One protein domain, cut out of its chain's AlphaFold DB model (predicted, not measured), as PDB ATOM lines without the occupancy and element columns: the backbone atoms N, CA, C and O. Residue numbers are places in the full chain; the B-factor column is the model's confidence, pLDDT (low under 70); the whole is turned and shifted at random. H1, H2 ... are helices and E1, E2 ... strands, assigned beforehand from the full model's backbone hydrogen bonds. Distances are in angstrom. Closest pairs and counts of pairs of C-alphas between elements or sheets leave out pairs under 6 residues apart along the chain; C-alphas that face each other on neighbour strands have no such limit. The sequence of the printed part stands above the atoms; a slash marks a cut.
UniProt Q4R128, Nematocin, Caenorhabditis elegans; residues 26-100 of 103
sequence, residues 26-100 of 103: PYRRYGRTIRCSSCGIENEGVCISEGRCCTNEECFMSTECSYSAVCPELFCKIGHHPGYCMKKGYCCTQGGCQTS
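What this domain is: This is residues 26 to 100 of the 103 residues of the protein "Nematocin" of Caenorhabditis elegans (UniProt Q4R128). Picture a small sandwich: the three-stranded sheet E1 E2 E3 and the four-stranded sheet E4 E5 E6 E7 stand face to face, their strands nearly aligned, and the larger sheet is curled like part of a barrel. The short helix H1 grazes that larger sheet, and a long loop leads from H1 into the smaller one. The 75 printed residues hold H1 and then strands E1 to E7; the class is mostly strand, though under half of the residues are in named elements. Both sheets are antiparallel, in the orders E1 - E2 - E3 and E4 - E5 - E6 - E7. The whole is compact, with a radius of gyration of the C-alphas of 10.8 A and spans of 27 by 24 by 21 A.

How they stand to each other: Begin with H1, residues 26 to 30, where every O i to N i+4 pair is within hydrogen-bond range. With residues 26 to 28 it only grazes the sheet of E4, residues 76 to 78, E5, residues 81 to 87, E6, residues 90 to 93, and E7, residues 96 to 99; the closest C-alphas of H1 and E5 are those of Tyr 27 and Met 86, 5.9 A apart. Next comes a meander, each strand the antiparallel neighbour of the one before: E1, residues 45 to 49, E2, residues 52 to 54, and E3, residues 59 to 61. Look for N 46 and O 54 at 2.9 A between E1 and E2, and N 53 and O 60 at 3.0 A between E2 and E3. E4 E5 E6 E7 form a second meander, with N 78 and O 81 at 2.9 A, N 84 and O 92 at 2.8 A, and N 93 and O 96 at 2.8 A. E5 is staggered: residues 81 to 83 pair with E4, residues 83 to 87 with E6. Across the sandwich, two sheets face to face, the planes are 8 degrees apart; the closest C-alphas of E1 and E6, Ile 48 and Thr 93, are 6.7 A apart. E1 and E7 are apart.

Where its parts are: Find C-alpha 26 of H1 at (-1.294, -39.381, 0.472). E1 starts at C-alpha 45, (-9.803, -30.918, -5.597), and runs 12.1 A; E2 and E3 have three residues each, as has E4. E5 is the longest strand, 17.6 A; E6 runs 10.3 A, and E7 runs 10.6 A to C-alpha 99 at (-14.664, -45.890, 2.018).

The domain as a whole: The two farthest C-alphas, those of Glu 42 and His 80, are 31.8 A apart. The printed part has no cut. Its long links are residues 31 to 44 and 62 to 75. Model confidence is under 70 at residues 26 to 35 and 73.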
ATOM      1  N   PRO A  26      -2.112 -39.762   1.619       50.70
ATOM      2  CA  PRO A  26      -1.294 -39.381   0.472       50.70
ATOM      3  C   PRO A  26      -1.497 -37.920   0.041       50.70
ATOM      4  O   PRO A  26      -0.520 -37.188  -0.117       50.70
ATOM      5  N   TYR A  27      -2.757 -37.471  -0.019       47.91
ATOM      6  CA  TYR A  27      -3.165 -36.114  -0.389       47.91
ATOM      7  C   TYR A  27      -2.271 -35.003   0.183       47.91
ATOM      8  O   TYR A  27      -1.824 -34.120  -0.546       47.91
ATOM      9  N   ARG A  28      -1.934 -35.063   1.480       45.56
ATOM     10  CA  ARG A  28      -1.147 -34.001   2.124       45.56
ATOM     11  C   ARG A  28       0.357 -34.119   1.904       45.56
ATOM     12  O   ARG A  28       1.042 -33.100   1.914       45.56
ATOM     13  N   ARG A  29       0.891 -35.335   1.749       46.20
ATOM     14  CA  ARG A  29       2.334 -35.537   1.518       46.20
ATOM     15  C   ARG A  29       2.722 -35.327   0.066       46.20
ATOM     16  O   ARG A  29       3.811 -34.828  -0.193       46.20
ATOM     17  N   TYR A  30       1.842 -35.677  -0.859       49.30
ATOM     18  CA  TYR A  30       2.180 -35.654  -2.269       49.30
ATOM     19  C   TYR A  30       1.784 -34.368  -2.999       49.30
ATOM     20  O   TYR A  30       2.254 -34.154  -4.113       49.30
ATOM     21  N   GLY A  31       1.038 -33.455  -2.367       44.54
ATOM     22  CA  GLY A  31       0.710 -32.139  -2.937       44.54
ATOM     23  C   GLY A  31       1.915 -31.260  -3.320       44.54
ATOM     24  O   GLY A  31       1.727 -30.201  -3.902       44.54
ATOM     25  N   ARG A  32       3.158 -31.674  -3.021       44.54
ATOM     26  CA  ARG A  32       4.385 -30.995  -3.480       44.54
ATOM     27  C   ARG A  32       5.130 -31.692  -4.623       44.54
ATOM     28  O   ARG A  32       6.052 -31.096  -5.166       44.54
ATOM     29  N   THR A  33       4.764 -32.916  -4.998       50.45
ATOM     30  CA  THR A  33       5.485 -33.697  -6.028       50.45
ATOM     31  C   THR A  33       4.586 -34.467  -6.985       50.45
ATOM     32  O   THR A  33       5.086 -35.115  -7.905       50.45
ATOM     33  N   ILE A  34       3.270 -34.399  -6.817       57.35
ATOM     34  CA  ILE A  34       2.342 -35.016  -7.750       57.35
ATOM     35  C   ILE A  34       2.188 -34.154  -8.996       57.35
ATOM     36  O   ILE A  34       1.946 -32.955  -8.928       57.35
ATOM     37  N   ARG A  35       2.334 -34.802 -10.153       63.29
ATOM     38  CA  ARG A  35       2.290 -34.167 -11.474       63.29
ATOM     39  C   ARG A  35       0.873 -33.914 -12.011       63.29
ATOM     40  O   ARG A  35       0.750 -33.668 -13.203       63.29
ATOM     41  N   CYS A  36      -0.171 -34.008 -11.187       77.32
ATOM     42  CA  CYS A  36      -1.525 -33.646 -11.615       77.32
ATOM     43  C   CYS A  36      -1.879 -32.206 -11.290       77.32
ATOM     44  O   CYS A  36      -1.281 -31.586 -10.411       77.32
ATOM     45  N   SER A  37      -2.885 -31.705 -12.000       83.29
ATOM     46  CA  SER A  37      -3.491 -30.419 -11.696       83.29
ATOM     47  C   SER A  37      -4.506 -30.571 -10.571       83.29
ATOM     48  O   SER A  37      -5.229 -31.570 -10.473       83.29
ATOM     49  N   SER A  38      -4.572 -29.543  -9.742       85.67
ATOM     50  CA  SER A  38      -5.712 -29.298  -8.879       85.67
ATOM     51  C   SER A  38      -6.884 -28.723  -9.681       85.67
ATOM     52  O   SER A  38      -6.705 -28.199 -10.783       85.67
ATOM     53  N   CYS A  39      -8.088 -28.889  -9.145       88.95
ATOM     54  CA  CYS A  39      -9.338 -28.509  -9.792       88.95
ATOM     55  C   CYS A  39     -10.391 -28.101  -8.757       88.95
ATOM     56  O   CYS A  39     -10.250 -28.379  -7.564       88.95
ATOM     57  N   GLY A  40     -11.469 -27.472  -9.220       85.93
ATOM     58  CA  GLY A  40     -12.557 -27.018  -8.359       85.93
ATOM     59  C   GLY A  40     -12.315 -25.651  -7.726       85.93
ATOM     60  O   GLY A  40     -11.302 -24.989  -7.959       85.93
ATOM     61  N   ILE A  41     -13.285 -25.217  -6.920       83.35
ATOM     62  CA  ILE A  41     -13.241 -23.911  -6.259       83.35
ATOM     63  C   ILE A  41     -12.014 -23.879  -5.336       83.35
ATOM     64  O   ILE A  41     -11.732 -24.848  -4.641       83.35
ATOM     65  N   GLU A  42     -11.238 -22.800  -5.419       84.23
ATOM     66  CA  GLU A  42      -9.985 -22.596  -4.672       84.23
ATOM     67  C   GLU A  42      -8.906 -23.687  -4.854       84.23
ATOM     68  O   GLU A  42      -7.952 -23.738  -4.078       84.23
ATOM     69  N   ASN A  43      -8.976 -24.508  -5.916       83.03
ATOM     70  CA  ASN A  43      -8.041 -25.616  -6.177       83.03
ATOM     71  C   ASN A  43      -8.045 -26.703  -5.084       83.03
ATOM     72  O   ASN A  43      -7.021 -27.343  -4.828       83.03
ATOM     73  N   GLU A  44      -9.185 -26.910  -4.425       83.77
ATOM     74  CA  GLU A  44      -9.320 -27.862  -3.317       83.77
ATOM     75  C   GLU A  44      -9.378 -29.328  -3.755       83.77
ATOM     76  O   GLU A  44      -9.152 -30.224  -2.935       83.77
ATOM     77  N   GLY A  45      -9.689 -29.584  -5.025       86.03
ATOM     78  CA  GLY A  45      -9.803 -30.918  -5.597       86.03
ATOM     79  C   GLY A  45      -8.606 -31.332  -6.445       86.03
ATOM     80  O   GLY A  45      -7.712 -30.544  -6.757       86.03
ATOM     81  N   VAL A  46      -8.617 -32.597  -6.860       86.71
ATOM     82  CA  VAL A  46      -7.628 -33.200  -7.764       86.71
ATOM     83  C   VAL A  46      -8.295 -33.979  -8.888       86.71
ATOM     84  O   VAL A  46      -9.345 -34.607  -8.716       86.71
ATOM     85  N   CYS A  47      -7.645 -33.972 -10.046       87.60
ATOM     86  CA  CYS A  47      -8.099 -34.710 -11.213       87.60
ATOM     87  C   CYS A  47      -7.725 -36.192 -11.115       87.60
ATOM     88  O   CYS A  47      -6.560 -36.575 -11.245       87.60
ATOM     89  N   ILE A  48      -8.731 -37.044 -10.911       86.51
ATOM     90  CA  ILE A  48      -8.549 -38.503 -10.790       86.51
ATOM     91  C   ILE A  48      -8.754 -39.263 -12.099       86.51
ATOM     92  O   ILE A  48      -8.305 -40.399 -12.236       86.51
ATOM     93  N   SER A  49      -9.465 -38.661 -13.043       87.89
ATOM     94  CA  SER A  49      -9.653 -39.164 -14.396       87.89
ATOM     95  C   SER A  49      -9.985 -37.991 -15.309       87.89
ATOM     96  O   SER A  49     -10.312 -36.898 -14.838       87.89
ATOM     97  N   GLU A  50      -9.935 -38.221 -16.615       89.92
ATOM     98  CA  GLU A  50     -10.384 -37.224 -17.578       89.92
ATOM     99  C   GLU A  50     -11.836 -36.818 -17.282       89.92
ATOM    100  O   GLU A  50     -12.702 -37.660 -17.026       89.92
ATOM    101  N   GLY A  51     -12.072 -35.511 -17.228       91.55
ATOM    102  CA  GLY A  51     -13.364 -34.916 -16.931       91.55
ATOM    103  C   GLY A  51     -13.818 -35.030 -15.476       91.55
ATOM    104  O   GLY A  51     -14.956 -34.660 -15.202       91.55
ATOM    105  N   ARG A  52     -13.011 -35.555 -14.540       90.00
ATOM    106  CA  ARG A  52     -13.466 -35.846 -13.169       90.00
ATOM    107  C   ARG A  52     -12.542 -35.257 -12.105       90.00
ATOM    108  O   ARG A  52     -11.411 -35.711 -11.917       90.00
ATOM    109  N   CYS A  53     -13.084 -34.284 -11.379       90.08
ATOM    110  CA  CYS A  53     -12.461 -33.644 -10.230       90.08
ATOM    111  C   CYS A  53     -13.028 -34.226  -8.936       90.08
ATOM    112  O   CYS A  53     -14.236 -34.443  -8.839       90.08
ATOM    113  N   CYS A  54     -12.175 -34.468  -7.946       88.14
ATOM    114  CA  CYS A  54     -12.581 -34.949  -6.631       88.14
ATOM    115  C   CYS A  54     -12.012 -34.079  -5.522       88.14
ATOM    116  O   CYS A  54     -10.806 -33.844  -5.482       88.14
ATOM    117  N   THR A  55     -12.873 -33.671  -4.598       86.73
ATOM    118  CA  THR A  55     -12.513 -33.026  -3.337       86.73
ATOM    119  C   THR A  55     -12.567 -34.042  -2.192       86.73
ATOM    120  O   THR A  55     -12.838 -35.235  -2.361       86.73
ATOM    121  N   ASN A  56     -12.302 -33.570  -0.980       83.02
ATOM    122  CA  ASN A  56     -12.540 -34.302   0.262       83.02
ATOM    123  C   ASN A  56     -14.032 -34.584   0.540       83.02
ATOM    124  O   ASN A  56     -14.331 -35.431   1.394       83.02
ATOM    125  N   GLU A  57     -14.951 -33.892  -0.133       85.25
ATOM    126  CA  GLU A  57     -16.396 -34.005   0.080       85.25
ATOM    127  C   GLU A  57     -17.073 -34.822  -1.016       85.25
ATOM    128  O   GLU A  57     -17.776 -35.789  -0.716       85.25
ATOM    129  N   GLU A  58     -16.808 -34.493  -2.276       88.10
ATOM    130  CA  GLU A  58     -17.499 -35.088  -3.414       88.10
ATOM    131  C   GLU A  58     -16.634 -35.124  -4.676       88.10
ATOM    132  O   GLU A  58     -15.524 -34.597  -4.719       88.10
ATOM    133  N   CYS A  59     -17.153 -35.763  -5.722       89.07
ATOM    134  CA  CYS A  59     -16.558 -35.708  -7.048       89.07
ATOM    135  C   CYS A  59     -17.577 -35.232  -8.062       89.07
ATOM    136  O   CYS A  59     -18.705 -35.721  -8.099       89.07
ATOM    137  N   PHE A  60     -17.133 -34.348  -8.941       92.20
ATOM    138  CA  PHE A  60     -17.955 -33.724  -9.960       92.20
ATOM    139  C   PHE A  60     -17.238 -33.731 -11.307       92.20
ATOM    140  O   PHE A  60     -16.024 -33.949 -11.409       92.20
ATOM    141  N   MET A  61     -18.011 -33.522 -12.371       92.06
ATOM    142  CA  MET A  61     -17.429 -33.357 -13.694       92.06
ATOM    143  C   MET A  61     -16.783 -31.978 -13.818       92.06
ATOM    144  O   MET A  61     -17.421 -30.972 -13.521       92.06
ATOM    145  N   SER A  62     -15.531 -31.938 -14.268       91.54
ATOM    146  CA  SER A  62     -14.792 -30.696 -14.499       91.54
ATOM    147  C   SER A  62     -13.998 -30.776 -15.795       91.54
ATOM    148  O   SER A  62     -13.318 -31.766 -16.060       91.54
ATOM    149  N   THR A  63     -14.057 -29.706 -16.584       92.21
ATOM    150  CA  THR A  63     -13.276 -29.541 -17.817       92.21
ATOM    151  C   THR A  63     -11.812 -29.184 -17.552       92.21
ATOM    152  O   THR A  63     -10.996 -29.271 -18.464       92.21
ATOM    153  N   GLU A  64     -11.453 -28.838 -16.313       89.40
ATOM    154  CA  GLU A  64     -10.063 -28.601 -15.891       89.40
ATOM    155  C   GLU A  64      -9.241 -29.901 -15.913       89.40
ATOM    156  O   GLU A  64      -8.026 -29.893 -16.123       89.40
ATOM    157  N   CYS A  65      -9.920 -31.039 -15.755       90.42
ATOM    158  CA  CYS A  65      -9.315 -32.361 -15.733       90.42
ATOM    159  C   CYS A  65      -9.149 -32.934 -17.140       90.42
ATOM    160  O   CYS A  65      -9.888 -33.818 -17.564       90.42
ATOM    161  N   SER A  66      -8.148 -32.439 -17.864       90.29
ATOM    162  CA  SER A  66      -7.669 -33.078 -19.095       90.29
ATOM    163  C   SER A  66      -6.791 -34.298 -18.792       90.29
ATOM    164  O   SER A  66      -6.311 -34.473 -17.674       90.29
ATOM    165  N   TYR A  67      -6.533 -35.142 -19.792       86.36
ATOM    166  CA  TYR A  67      -5.716 -36.351 -19.624       86.36
ATOM    167  C   TYR A  67      -4.314 -36.079 -19.038       86.36
ATOM    168  O   TYR A  67      -3.798 -36.876 -18.259       86.36
ATOM    169  N   SER A  68      -3.704 -34.936 -19.369       85.28
ATOM    170  CA  SER A  68      -2.400 -34.510 -18.834       85.28
ATOM    171  C   SER A  68      -2.464 -33.981 -17.401       85.28
ATOM    172  O   SER A  68      -1.434 -33.898 -16.738       85.28
ATOM    173  N   ALA A  69      -3.659 -33.631 -16.930       85.81
ATOM    174  CA  ALA A  69      -3.905 -33.151 -15.583       85.81
ATOM    175  C   ALA A  69      -4.191 -34.287 -14.593       85.81
ATOM    176  O   ALA A  69      -4.287 -33.998 -13.409       85.81
ATOM    177  N   VAL A  70      -4.343 -35.545 -15.028       85.68
ATOM    178  CA  VAL A  70      -4.709 -36.680 -14.158       85.68
ATOM    179  C   VAL A  70      -3.515 -37.189 -13.347       85.68
ATOM    180  O   VAL A  70      -2.394 -37.283 -13.848       85.68
ATOM    181  N   CYS A  71      -3.747 -37.545 -12.082       77.90
ATOM    182  CA  CYS A  71      -2.685 -38.036 -11.202       77.90
ATOM    183  C   CYS A  71      -2.168 -39.410 -11.677       77.90
ATOM    184  O   CYS A  71      -2.960 -40.347 -11.780       77.90
ATOM    185  N   PRO A  72      -0.854 -39.562 -11.948       72.28
ATOM    186  CA  PRO A  72      -0.302 -40.803 -12.495       72.28
ATOM    187  C   PRO A  72      -0.225 -41.931 -11.460       72.28
ATOM    188  O   PRO A  72      -0.226 -43.106 -11.820       72.28
ATOM    189  N   GLU A  73      -0.143 -41.582 -10.174       66.97
ATOM    190  CA  GLU A  73      -0.017 -42.542  -9.082       66.97
ATOM    191  C   GLU A  73      -1.334 -42.690  -8.325       66.97
ATOM    192  O   GLU A  73      -1.921 -41.727  -7.828       66.97
ATOM    193  N   LEU A  74      -1.791 -43.938  -8.249       71.94
ATOM    194  CA  LEU A  74      -3.064 -44.323  -7.664       71.94
ATOM    195  C   LEU A  74      -2.785 -45.091  -6.366       71.94
ATOM    196  O   LEU A  74      -2.396 -46.260  -6.377       71.94
ATOM    197  N   PHE A  75      -2.923 -44.381  -5.244       77.12
ATOM    198  CA  PHE A  75      -2.528 -44.819  -3.902       77.12
ATOM    199  C   PHE A  75      -3.495 -45.800  -3.230       77.12
ATOM    200  O   PHE A  75      -3.182 -46.336  -2.170       77.12
ATOM    201  N   CYS A  76      -4.666 -46.039  -3.814       86.89
ATOM    202  CA  CYS A  76      -5.646 -46.984  -3.289       86.89
ATOM    203  C   CYS A  76      -6.310 -47.777  -4.413       86.89
ATOM    204  O   CYS A  76      -6.100 -47.516  -5.599       86.89
ATOM    205  N   LYS A  77      -7.109 -48.781  -4.045       87.23
ATOM    206  CA  LYS A  77      -7.920 -49.563  -4.983       87.23
ATOM    207  C   LYS A  77      -9.320 -49.785  -4.425       87.23
ATOM    208  O   LYS A  77      -9.484 -50.007  -3.227       87.23
ATOM    209  N   ILE A  78     -10.313 -49.764  -5.312       88.04
ATOM    210  CA  ILE A  78     -11.668 -50.267  -5.054       88.04
ATOM    211  C   ILE A  78     -11.868 -51.469  -5.981       88.04
ATOM    212  O   ILE A  78     -11.966 -51.324  -7.200       88.04
ATOM    213  N   GLY A  79     -11.847 -52.678  -5.412       86.24
ATOM    214  CA  GLY A  79     -11.797 -53.919  -6.189       86.24
ATOM    215  C   GLY A  79     -10.526 -53.992  -7.044       86.24
ATOM    216  O   GLY A  79      -9.414 -53.964  -6.517       86.24
ATOM    217  N   HIS A  80     -10.686 -54.047  -8.368       85.66
ATOM    218  CA  HIS A  80      -9.576 -54.018  -9.330       85.66
ATOM    219  C   HIS A  80      -9.290 -52.622  -9.902       85.66
ATOM    220  O   HIS A  80      -8.361 -52.472 -10.697       85.66
ATOM    221  N   HIS A  81     -10.049 -51.598  -9.501       87.17
ATOM    222  CA  HIS A  81      -9.889 -50.250 -10.030       87.17
ATOM    223  C   HIS A  81      -8.921 -49.437  -9.169       87.17
ATOM    224  O   HIS A  81      -9.186 -49.244  -7.979       87.17
ATOM    225  N   PRO A  82      -7.802 -48.964  -9.743       86.14
ATOM    226  CA  PRO A  82      -6.886 -48.086  -9.042       86.14
ATOM    227  C   PRO A  82      -7.510 -46.699  -8.852       86.14
ATOM    228  O   PRO A  82      -8.269 -46.214  -9.692       86.14
ATOM    229  N   GLY A  83      -7.243 -46.102  -7.697       86.72
ATOM    230  CA  GLY A  83      -7.849 -44.865  -7.237       86.72
ATOM    231  C   GLY A  83      -6.906 -44.024  -6.388       86.72
ATOM    232  O   GLY A  83      -5.763 -44.392  -6.120       86.72
ATOM    233  N   TYR A  84      -7.414 -42.887  -5.944       84.62
ATOM    234  CA  TYR A  84      -6.674 -41.879  -5.209       84.62
ATOM    235  C   TYR A  84      -7.325 -41.595  -3.852       84.62
ATOM    236  O   TYR A  84      -8.549 -41.492  -3.747       84.62
ATOM    237  N   CYS A  85      -6.511 -41.461  -2.805       84.80
ATOM    238  CA  CYS A  85      -6.993 -41.139  -1.463       84.80
ATOM    239  C   CYS A  85      -7.228 -39.633  -1.317       84.80
ATOM    240  O   CYS A  85      -6.260 -38.875  -1.229       84.80
ATOM    241  N   MET A  86      -8.491 -39.207  -1.239       81.30
ATOM    242  CA  MET A  86      -8.840 -37.793  -1.002       81.30
ATOM    243  C   MET A  86      -8.722 -37.417   0.472       81.30
ATOM    244  O   MET A  86      -8.239 -36.344   0.823       81.30
ATOM    245  N   LYS A  87      -9.148 -38.325   1.353       81.40
ATOM    246  CA  LYS A  87      -9.056 -38.190   2.809       81.40
ATOM    247  C   LYS A  87      -8.945 -39.562   3.463       81.40
ATOM    248  O   LYS A  87      -9.009 -40.589   2.784       81.40
ATOM    249  N   LYS A  88      -8.797 -39.569   4.788       82.60
ATOM    250  CA  LYS A  88      -8.574 -40.792   5.557       82.60
ATOM    251  C   LYS A  88      -9.797 -41.681   5.414       82.60
ATOM    252  O   LYS A  88     -10.919 -41.216   5.610       82.60
ATOM    253  N   GLY A  89      -9.575 -42.931   5.054       86.35
ATOM    254  CA  GLY A  89     -10.631 -43.891   4.808       86.35
ATOM    255  C   GLY A  89     -11.439 -43.643   3.533       86.35
ATOM    256  O   GLY A  89     -12.497 -44.247   3.427       86.35
ATOM    257  N   TYR A  90     -11.029 -42.770   2.599       86.30
ATOM    258  CA  TYR A  90     -11.830 -42.416   1.414       86.30
ATOM    259  C   TYR A  90     -11.019 -42.460   0.111       86.30
ATOM    260  O   TYR A  90     -10.138 -41.628  -0.126       86.30
ATOM    261  N   CYS A  91     -11.349 -43.437  -0.738       87.85
ATOM    262  CA  CYS A  91     -10.695 -43.709  -2.015       87.85
ATOM    263  C   CYS A  91     -11.625 -43.362  -3.178       87.85
ATOM    264  O   CYS A  91     -12.798 -43.734  -3.161       87.85
ATOM    265  N   CYS A  92     -11.098 -42.708  -4.208       87.83
ATOM    266  CA  CYS A  92     -11.839 -42.319  -5.402       87.83
ATOM    267  C   CYS A  92     -11.215 -42.909  -6.665       87.83
ATOM    268  O   CYS A  92     -10.021 -42.770  -6.901       87.83
ATOM    269  N   THR A  93     -12.033 -43.556  -7.489       88.41
ATOM    270  CA  THR A  93     -11.649 -44.146  -8.780       88.41
ATOM    271  C   THR A  93     -12.453 -43.505  -9.910       88.41
ATOM    272  O   THR A  93     -13.451 -42.818  -9.676       88.41
ATOM    273  N   GLN A  94     -12.093 -43.820 -11.156       84.14
ATOM    274  CA  GLN A  94     -12.895 -43.474 -12.336       84.14
ATOM    275  C   GLN A  94     -14.366 -43.937 -12.243       84.14
ATOM    276  O   GLN A  94     -15.244 -43.313 -12.828       84.14
ATOM    277  N   GLY A  95     -14.654 -45.006 -11.487       84.57
ATOM    278  CA  GLY A  95     -16.007 -45.537 -11.294       84.57
ATOM    279  C   GLY A  95     -16.788 -44.871 -10.157       84.57
ATOM    280  O   GLY A  95     -18.004 -45.001 -10.095       84.57
ATOM    281  N   GLY A  96     -16.117 -44.124  -9.278       86.51
ATOM    282  CA  GLY A  96     -16.719 -43.505  -8.098       86.51
ATOM    283  C   GLY A  96     -15.836 -43.624  -6.859       86.51
ATOM    284  O   GLY A  96     -14.729 -44.172  -6.919       86.51
ATOM    285  N   CYS A  97     -16.339 -43.112  -5.739       87.98
ATOM    286  CA  CYS A  97     -15.638 -43.114  -4.461       87.98
ATOM    287  C   CYS A  97     -16.316 -44.003  -3.437       87.98
ATOM    288  O   CYS A  97     -17.542 -44.091  -3.392       87.98
ATOM    289  N   GLN A  98     -15.507 -44.635  -2.598       89.83
ATOM    290  CA  GLN A  98     -15.971 -45.457  -1.492       89.83
ATOM    291  C   GLN A  98     -15.020 -45.337  -0.311       89.83
ATOM    292  O   GLN A  98     -13.861 -44.921  -0.437       89.83
ATOM    293  N   THR A  99     -15.516 -45.737   0.853       88.79
ATOM    294  CA  THR A  99     -14.664 -45.890   2.018       88.79
ATOM    295  C   THR A  99     -13.668 -47.032   1.798       88.79
ATOM    296  O   THR A  99     -14.024 -48.103   1.313       88.79
ATOM    297  N   SER A 100     -12.394 -46.802   2.107       85.92
ATOM    298  CA  SER A 100     -11.322 -47.782   1.913       85.92
ATOM    299  C   SER A 100     -10.262 -47.612   2.982       85.92
ATOM    300  O   SER A 100      -9.745 -46.515   3.130       85.92
TER     301      SER A 100